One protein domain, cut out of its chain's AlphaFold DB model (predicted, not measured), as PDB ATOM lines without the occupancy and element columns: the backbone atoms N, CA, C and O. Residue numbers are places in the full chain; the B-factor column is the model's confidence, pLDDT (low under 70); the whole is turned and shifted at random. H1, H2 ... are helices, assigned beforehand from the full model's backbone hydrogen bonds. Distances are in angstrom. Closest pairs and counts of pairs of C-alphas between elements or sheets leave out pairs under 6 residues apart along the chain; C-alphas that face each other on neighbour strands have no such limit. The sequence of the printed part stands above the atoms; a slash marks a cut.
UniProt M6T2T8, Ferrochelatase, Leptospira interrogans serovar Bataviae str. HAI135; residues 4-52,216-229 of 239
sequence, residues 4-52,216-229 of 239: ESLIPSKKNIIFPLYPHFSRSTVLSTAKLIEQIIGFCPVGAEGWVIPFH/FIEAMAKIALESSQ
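This is residues 4 to 52 and 216 to 229 of the 239 residues of the protein "Ferrochelatase" of Leptospira interrogans serovar Bataviae str. HAI135 (UniProt M6T2T8). This model has little regular structure: two short helices, H1 and H2, stand on opposite sides of a middle of loops, formed by parts of the unnamed stretches 4 to 25 and 38 to 52. The printed part has 63 residues, with H1 before H2 and no named strand; the class is all helix, though the named elements hold only 24 residues. The whole is compact, with a radius of gyration of the C-alphas of 11.2 A and spans of 32 by 26 by 15 A.

Look first at H1, residues 26 to 37, then past the cut at H2, residues 216 to 227: the two are apart. In H2 every O i to N i+4 pair is within hydrogen-bond range; in H1, 7 of 8 are.

Start at C-alpha 4, (114.761, 121.541, 123.576). Find C-alpha 26 at (96.096, 123.975, 130.106); from there H1 runs 16.4 A to C-alpha 37. H2 runs 16.5 A from C-alpha 216 to C-alpha 227, at (100.286, 110.836, 122.675).

The two C-alphas farthest apart, Gly 38 and Phe 216, are 32.9 A apart. Residues 53 to 215 are not printed; C-alphas 52 and 216 are 12.4 A apart across the cut. No printed residue is under 70 in pLDDT.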
ATOM      1  N   GLU A   4     114.933 122.844 124.229       81.94
ATOM      2  CA  GLU A   4     114.761 121.541 123.576       81.94
ATOM      3  C   GLU A   4     113.920 120.544 124.386       81.94
ATOM      4  O   GLU A   4     113.128 119.803 123.808       81.94
ATOM      5  N   SER A   5     114.034 120.543 125.721       85.31
ATOM      6  CA  SER A   5     113.235 119.650 126.578       85.31
ATOM      7  C   SER A   5     111.742 119.994 126.609       85.31
ATOM      8  O   SER A   5     110.935 119.160 127.009       85.31
ATOM      9  N   LEU A   6     111.373 121.206 126.178       89.56
ATOM     10  CA  LEU A   6     109.990 121.683 126.135       89.56
ATOM     11  C   LEU A   6     109.351 121.551 124.751       89.56
ATOM     12  O   LEU A   6     108.162 121.830 124.618       89.56
ATOM     13  N   ILE A   7     110.110 121.126 123.737       91.44
ATOM     14  CA  ILE A   7     109.577 120.817 122.410       91.44
ATOM     15  C   ILE A   7     108.889 119.449 122.491       91.44
ATOM     16  O   ILE A   7     109.595 118.442 122.640       91.44
ATOM     17  N   PRO A   8     107.546 119.377 122.388       90.50
ATOM     18  CA  PRO A   8     106.859 118.097 122.405       90.50
ATOM     19  C   PRO A   8     107.282 117.276 121.185       90.50
ATOM     20  O   PRO A   8     107.351 117.783 120.063       90.50
ATOM     21  N   SER A   9     107.619 116.013 121.420       90.06
ATOM     22  CA  SER A   9     107.955 115.053 120.371       90.06
ATOM     23  C   SER A   9     107.707 113.627 120.856       90.06
ATOM     24  O   SER A   9     107.435 113.391 122.031       90.06
ATOM     25  N   LYS A  10     107.923 112.628 119.991       86.56
ATOM     26  CA  LYS A  10     107.891 111.208 120.395       86.56
ATOM     27  C   LYS A  10     108.834 110.867 121.554       86.56
ATOM     28  O   LYS A  10     108.609 109.881 122.245       86.56
ATOM     29  N   LYS A  11     109.908 111.647 121.738       88.94
ATOM     30  CA  LYS A  11     110.910 111.444 122.796       88.94
ATOM     31  C   LYS A  11     110.709 112.366 124.002       88.94
ATOM     32  O   LYS A  11     111.242 112.069 125.063       88.94
ATOM     33  N   ASN A  12     109.928 113.436 123.844       91.44
ATOM     34  CA  ASN A  12     109.699 114.461 124.860       91.44
ATOM     35  C   ASN A  12     108.191 114.666 125.025       91.44
ATOM     36  O   ASN A  12     107.569 115.383 124.241       91.44
ATOM     37  N   ILE A  13     107.602 114.025 126.031       93.00
ATOM     38  CA  ILE A  13     106.165 114.123 126.290       93.00
ATOM     39  C   ILE A  13     105.895 115.279 127.245       93.00
ATOM     40  O   ILE A  13     106.408 115.300 128.363       93.00
ATOM     41  N   ILE A  14     105.051 116.216 126.819       93.81
ATOM     42  CA  ILE A  14     104.525 117.267 127.683       93.81
ATOM     43  C   ILE A  14     103.136 116.852 128.139       93.81
ATOM     44  O   ILE A  14     102.205 116.752 127.339       93.81
ATOM     45  N   PHE A  15     103.009 116.621 129.445       94.56
ATOM     46  CA  PHE A  15     101.791 116.118 130.060       94.56
ATOM     47  C   PHE A  15     101.247 117.112 131.096       94.56
ATOM     48  O   PHE A  15     101.596 117.034 132.274       94.56
ATOM     49  N   PRO A  16     100.368 118.048 130.692       94.31
ATOM     50  CA  PRO A  16      99.618 118.859 131.642       94.31
ATOM     51  C   PRO A  16      98.747 117.960 132.527       94.31
ATOM     52  O   PRO A  16      97.856 117.273 132.035       94.31
ATOM     53  N   LEU A  17      98.965 117.991 133.842       95.38
ATOM     54  CA  LEU A  17      98.242 117.162 134.815       95.38
ATOM     55  C   LEU A  17      96.851 117.721 135.178       95.38
ATOM     56  O   LEU A  17      96.396 117.625 136.315       95.38
ATOM     57  N   TYR A  18      96.168 118.296 134.189       95.81
ATOM     58  CA  TYR A  18      94.788 118.757 134.283       95.81
ATOM     59  C   TYR A  18      93.934 117.903 133.342       95.81
ATOM     60  O   TYR A  18      94.098 118.012 132.124       95.81
ATOM     61  N   PRO A  19      93.014 117.067 133.862       96.81
ATOM     62  CA  PRO A  19      92.175 116.228 133.008       96.81
ATOM     63  C   PRO A  19      91.287 117.052 132.072       96.81
ATOM     64  O   PRO A  19      90.991 116.613 130.963       96.81
ATOM     65  N   HIS A  20      90.892 118.246 132.519       97.06
ATOM     66  CA  HIS A  20      89.974 119.145 131.831       97.06
ATOM     67  C   HIS A  20      90.730 120.364 131.287       97.06
ATOM     68  O   HIS A  20      91.582 120.941 131.972       97.06
ATOM     69  N   PHE A  21      90.390 120.795 130.079       95.19
ATOM     70  CA  PHE A  21      90.839 122.048 129.508       95.19
ATOM     71  C   PHE A  21      90.305 123.217 130.325       95.19
ATOM     72  O   PHE A  21      89.104 123.339 130.532       95.19
ATOM     73  N   SER A  22      91.191 124.133 130.700       94.94
ATOM     74  CA  SER A  22      90.794 125.496 131.025       94.94
ATOM     75  C   SER A  22      91.811 126.485 130.483       94.94
ATOM     76  O   SER A  22      93.014 126.207 130.374       94.94
ATOM     77  N   ARG A  23      91.325 127.685 130.171       92.44
ATOM     78  CA  ARG A  23      92.146 128.815 129.749       92.44
ATOM     79  C   ARG A  23      93.131 129.248 130.839       92.44
ATOM     80  O   ARG A  23      94.175 129.807 130.510       92.44
ATOM     81  N   SER A  24      92.813 129.011 132.114       91.75
ATOM     82  CA  SER A  24      93.676 129.357 133.249       91.75
ATOM     83  C   SER A  24      94.747 128.306 133.562       91.75
ATOM     84  O   SER A  24      95.708 128.647 134.249       91.75
ATOM     85  N   THR A  25      94.637 127.078 133.041       93.06
ATOM     86  CA  THR A  25      95.545 125.958 133.366       93.06
ATOM     87  C   THR A  25      96.245 125.379 132.132       93.06
ATOM     88  O   THR A  25      97.438 125.597 131.917       93.06
ATOM     89  N   VAL A  26      95.522 124.656 131.278       93.12
ATOM     90  CA  VAL A  26      96.096 123.975 130.106       93.12
ATOM     91  C   VAL A  26      96.583 124.994 129.078       93.12
ATOM     92  O   VAL A  26      97.707 124.891 128.586       93.12
ATOM     93  N   LEU A  27      95.779 126.022 128.788       92.94
ATOM     94  CA  LEU A  27      96.165 127.061 127.830       92.94
ATOM     95  C   LEU A  27      97.307 127.937 128.350       92.94
ATOM     96  O   LEU A  27      98.184 128.302 127.575       92.94
ATOM     97  N   SER A  28      97.301 128.295 129.637       93.31
ATOM     98  CA  SER A  28      98.380 129.096 130.229       93.31
ATOM     99  C   SER A  28      99.708 128.338 130.185       93.31
ATOM    100  O   SER A  28     100.720 128.916 129.792       93.31
ATOM    101  N   THR A  29      99.683 127.027 130.454       93.75
ATOM    102  CA  THR A  29     100.835 126.127 130.285       93.75
ATOM    103  C   THR A  29     101.316 126.105 128.833       93.75
ATOM    104  O   THR A  29     102.500 126.309 128.569       93.75
ATOM    105  N   ALA A  30     100.402 125.919 127.875       93.00
ATOM    106  CA  ALA A  30     100.741 125.909 126.453       93.00
ATOM    107  C   ALA A  30     101.347 127.244 125.985       93.00
ATOM    108  O   ALA A  30     102.336 127.237 125.259       93.00
ATOM    109  N   LYS A  31     100.798 128.380 126.435       93.38
ATOM    110  CA  LYS A  31     101.310 129.722 126.118       93.38
ATOM    111  C   LYS A  31     102.697 129.977 126.697       93.38
ATOM    112  O   LYS A  31     103.526 130.579 126.024       93.38
ATOM    113  N   LEU A  32     102.949 129.527 127.926       93.81
ATOM    114  CA  LEU A  32     104.269 129.644 128.542       93.81
ATOM    115  C   LEU A  32     105.316 128.857 127.744       93.81
ATOM    116  O   LEU A  32     106.405 129.358 127.492       93.81
ATOM    117  N   ILE A  33     104.973 127.645 127.306       93.31
ATOM    118  CA  ILE A  33     105.861 126.827 126.474       93.31
ATOM    119  C   ILE A  33     106.044 127.452 125.087       93.31
ATOM    120  O   ILE A  33     107.176 127.548 124.621       93.31
ATOM    121  N   GLU A  34     104.973 127.941 124.455       93.31
ATOM    122  CA  GLU A  34     105.016 128.643 123.163       93.31
ATOM    123  C   GLU A  34     105.972 129.844 123.190       93.31
ATOM    124  O   GLU A  34     106.747 130.026 122.255       93.31
ATOM    125  N   GLN A  35     105.982 130.622 124.277       94.00
ATOM    126  CA  GLN A  35     106.923 131.734 124.456       94.00
ATOM    127  C   GLN A  35     108.391 131.289 124.480       94.00
ATOM    128  O   GLN A  35     109.265 132.069 124.110       94.00
ATOM    129  N   ILE A  36     108.666 130.057 124.913       93.44
ATOM    130  CA  ILE A  36     110.022 129.511 125.019       93.44
ATOM    131  C   ILE A  36     110.460 128.860 123.702       93.44
ATOM    132  O   ILE A  36     111.605 129.038 123.292       93.44
ATOM    133  N   ILE A  37     109.573 128.106 123.042       92.94
ATOM    134  CA  ILE A  37     109.916 127.325 121.838       92.94
ATOM    135  C   ILE A  37     109.609 128.056 120.520       92.94
ATOM    136  O   ILE A  37     110.068 127.626 119.465       92.94
ATOM    137  N   GLY A  38     108.845 129.153 120.559       91.88
ATOM    138  CA  GLY A  38     108.540 130.008 119.405       91.88
ATOM    139  C   GLY A  38     107.373 129.548 118.521       91.88
ATOM    140  O   GLY A  38     107.098 130.182 117.505       91.88
ATOM    141  N   PHE A  39     106.676 128.466 118.881       90.06
ATOM    142  CA  PHE A  39     105.497 127.963 118.167       90.06
ATOM    143  C   PHE A  39     104.525 127.245 119.114       90.06
ATOM    144  O   PHE A  39     104.888 126.841 120.218       90.06
ATOM    145  N   CYS A  40     103.276 127.072 118.680       89.56
ATOM    146  CA  CYS A  40     102.232 126.441 119.486       89.56
ATOM    147  C   CYS A  40     102.529 124.945 119.742       89.56
ATOM    148  O   CYS A  40     102.565 124.168 118.783       89.56
ATOM    149  N   PRO A  41     102.670 124.502 121.011       89.62
ATOM    150  CA  PRO A  41     103.039 123.119 121.335       89.62
ATOM    151  C   PRO A  41     101.871 122.130 121.215       89.62
ATOM    152  O   PRO A  41     102.081 120.928 121.125       89.62
ATOM    153  N   VAL A  42     100.629 122.615 121.218       86.69
ATOM    154  CA  VAL A  42      99.423 121.789 121.396       86.69
ATOM    155  C   VAL A  42      99.174 120.802 120.251       86.69
ATOM    156  O   VAL A  42      98.610 119.733 120.471       86.69
ATOM    157  N   GLY A  43      99.556 121.172 119.027       79.88
ATOM    158  CA  GLY A  43      99.405 120.324 117.841       79.88
ATOM    159  C   GLY A  43     100.592 119.389 117.592       79.88
ATOM    160  O   GLY A  43     100.578 118.640 116.619       79.88
ATOM    161  N   ALA A  44     101.635 119.456 118.423       84.25
ATOM    162  CA  ALA A  44     102.819 118.629 118.256       84.25
ATOM    163  C   ALA A  44     102.584 117.206 118.787       84.25
ATOM    164  O   ALA A  44     101.859 116.985 119.760       84.25
ATOM    165  N   GLU A  45     103.233 116.228 118.152       85.56
ATOM    166  CA  GLU A  45     103.330 114.872 118.700       85.56
ATOM    167  C   GLU A  45     103.972 114.931 120.091       85.56
ATOM    168  O   GLU A  45     104.910 115.690 120.304       85.56
ATOM    169  N   GLY A  46     103.477 114.152 121.049       89.12
ATOM    170  CA  GLY A  46     103.960 114.200 122.431       89.12
ATOM    171  C   GLY A  46     103.348 115.300 123.304       89.12
ATOM    172  O   GLY A  46     103.648 115.349 124.495       89.12
ATOM    173  N   TRP A  47     102.457 116.148 122.781       92.31
ATOM    174  CA  TRP A  47     101.570 116.937 123.639       92.31
ATOM    175  C   TRP A  47     100.362 116.098 124.072       92.31
ATOM    176  O   TRP A  47      99.551 115.648 123.251       92.31
ATOM    177  N   VAL A  48     100.199 115.912 125.382       92.81
ATOM    178  CA  VAL A  48      99.010 115.260 125.933       92.81
ATOM    179  C   VAL A  48      97.871 116.275 126.016       92.81
ATOM    180  O   VAL A  48      97.953 117.298 126.695       92.81
ATOM    181  N   ILE A  49      96.786 115.987 125.299       91.81
ATOM    182  CA  ILE A  49      95.548 116.773 125.356       91.81
ATOM    183  C   ILE A  49      94.792 116.487 126.668       91.81
ATOM    184  O   ILE A  49      95.033 115.443 127.278       91.81
ATOM    185  N   PRO A  50      93.844 117.354 127.074       94.38
ATOM    186  CA  PRO A  50      92.891 117.048 128.138       94.38
ATOM    187  C   PRO A  50      92.316 115.635 127.996       94.38
ATOM    188  O   PRO A  50      91.872 115.234 126.919       94.38
ATOM    189  N   PHE A  51      92.374 114.870 129.079       95.88
ATOM    190  CA  PHE A  51      92.155 113.422 129.091       95.88
ATOM    191  C   PHE A  51      90.947 113.003 129.938       95.88
ATOM    192  O   PHE A  51      90.777 111.816 130.203       95.88
ATOM    193  N   HIS A  52      90.083 113.947 130.330       97.06
ATOM    194  CA  HIS A  52      88.862 113.681 131.099       97.06
ATOM    195  C   HIS A  52      87.974 112.591 130.458       97.06
ATOM    196  O   HIS A  52      87.378 111.769 131.138       97.06
ATOM    197  N   PHE A 216      95.680 104.495 138.260       98.25
ATOM    198  CA  PHE A 216      95.789 105.844 137.715       98.25
ATOM    199  C   PHE A 216      97.174 106.071 137.103       98.25
ATOM    200  O   PHE A 216      97.260 106.547 135.975       98.25
ATOM    201  N   ILE A 217      98.248 105.657 137.783       98.06
ATOM    202  CA  ILE A 217      99.613 105.731 137.240       98.06
ATOM    203  C   ILE A 217      99.739 104.922 135.943       98.06
ATOM    204  O   ILE A 217     100.310 105.410 134.967       98.06
ATOM    205  N   GLU A 218      99.144 103.728 135.886       98.25
ATOM    206  CA  GLU A 218      99.087 102.930 134.658       98.25
ATOM    207  C   GLU A 218      98.318 103.651 133.535       98.25
ATOM    208  O   GLU A 218      98.779 103.684 132.392       98.25
ATOM    209  N   ALA A 219      97.177 104.274 133.850       98.19
ATOM    210  CA  ALA A 219      96.418 105.063 132.884       98.19
ATOM    211  C   ALA A 219      97.225 106.266 132.364       98.19
ATOM    212  O   ALA A 219      97.236 106.515 131.160       98.19
ATOM    213  N   MET A 220      97.952 106.977 133.232       97.75
ATOM    214  CA  MET A 220      98.831 108.083 132.831       97.75
ATOM    215  C   MET A 220      99.956 107.606 131.917       97.75
ATOM    216  O   MET A 220     100.196 108.221 130.879       97.75
ATOM    217  N   ALA A 221     100.599 106.480 132.234       96.75
ATOM    218  CA  ALA A 221     101.623 105.905 131.370       96.75
ATOM    219  C   ALA A 221     101.069 105.571 129.973       96.75
ATOM    220  O   ALA A 221     101.676 105.933 128.965       96.75
ATOM    221  N   LYS A 222      99.888 104.944 129.897       96.31
ATOM    222  CA  LYS A 222      99.231 104.620 128.619       96.31
ATOM    223  C   LYS A 222      98.854 105.875 127.824       96.31
ATOM    224  O   LYS A 222      99.217 105.963 126.656       96.31
ATOM    225  N   ILE A 223      98.229 106.872 128.457       95.38
ATOM    226  CA  ILE A 223      97.870 108.148 127.808       95.38
ATOM    227  C   ILE A 223      99.117 108.860 127.260       95.38
ATOM    228  O   ILE A 223      99.109 109.370 126.136       95.38
ATOM    229  N   ALA A 224     100.208 108.878 128.031       93.94
ATOM    230  CA  ALA A 224     101.472 109.462 127.597       93.94
ATOM    231  C   ALA A 224     102.029 108.734 126.361       93.94
ATOM    232  O   ALA A 224     102.395 109.382 125.377       93.94
ATOM    233  N   LEU A 225     102.034 107.399 126.367       91.88
ATOM    234  CA  LEU A 225     102.498 106.593 125.235       91.88
ATOM    235  C   LEU A 225     101.627 106.784 123.986       91.88
ATOM    236  O   LEU A 225     102.170 106.967 122.898       91.88
ATOM    237  N   GLU A 226     100.302 106.836 124.118       89.38
ATOM    238  CA  GLU A 226      99.377 107.099 123.003       89.38
ATOM    239  C   GLU A 226      99.625 108.474 122.355       89.38
ATOM    240  O   GLU A 226      99.572 108.618 121.127       89.38
ATOM    241  N   SER A 227      99.964 109.486 123.166       84.50
ATOM    242  CA  SER A 227     100.286 110.836 122.675       84.50
ATOM    243  C   SER A 227     101.554 110.889 121.812       84.50
ATOM    244  O   SER A 227     101.683 111.767 120.959       84.50
ATOM    245  N   SER A 228     102.465 109.926 121.989       80.06
ATOM    246  CA  SER A 228     103.699 109.796 121.202       80.06
ATOM    247  C   SER A 228     103.479 109.138 119.831       80.06
ATOM    248  O   SER A 228     104.349 109.197 118.962       80.06
ATOM    249  N   GLN A 229     102.323 108.497 119.628       72.38
ATOM    250  CA  GLN A 229     102.033 107.673 118.449       72.38
ATOM    251  C   GLN A 229     101.041 108.333 117.485       72.38
ATOM    252  O   GLN A 229     100.967 107.938 116.323       72.38
TER     253      GLN A 229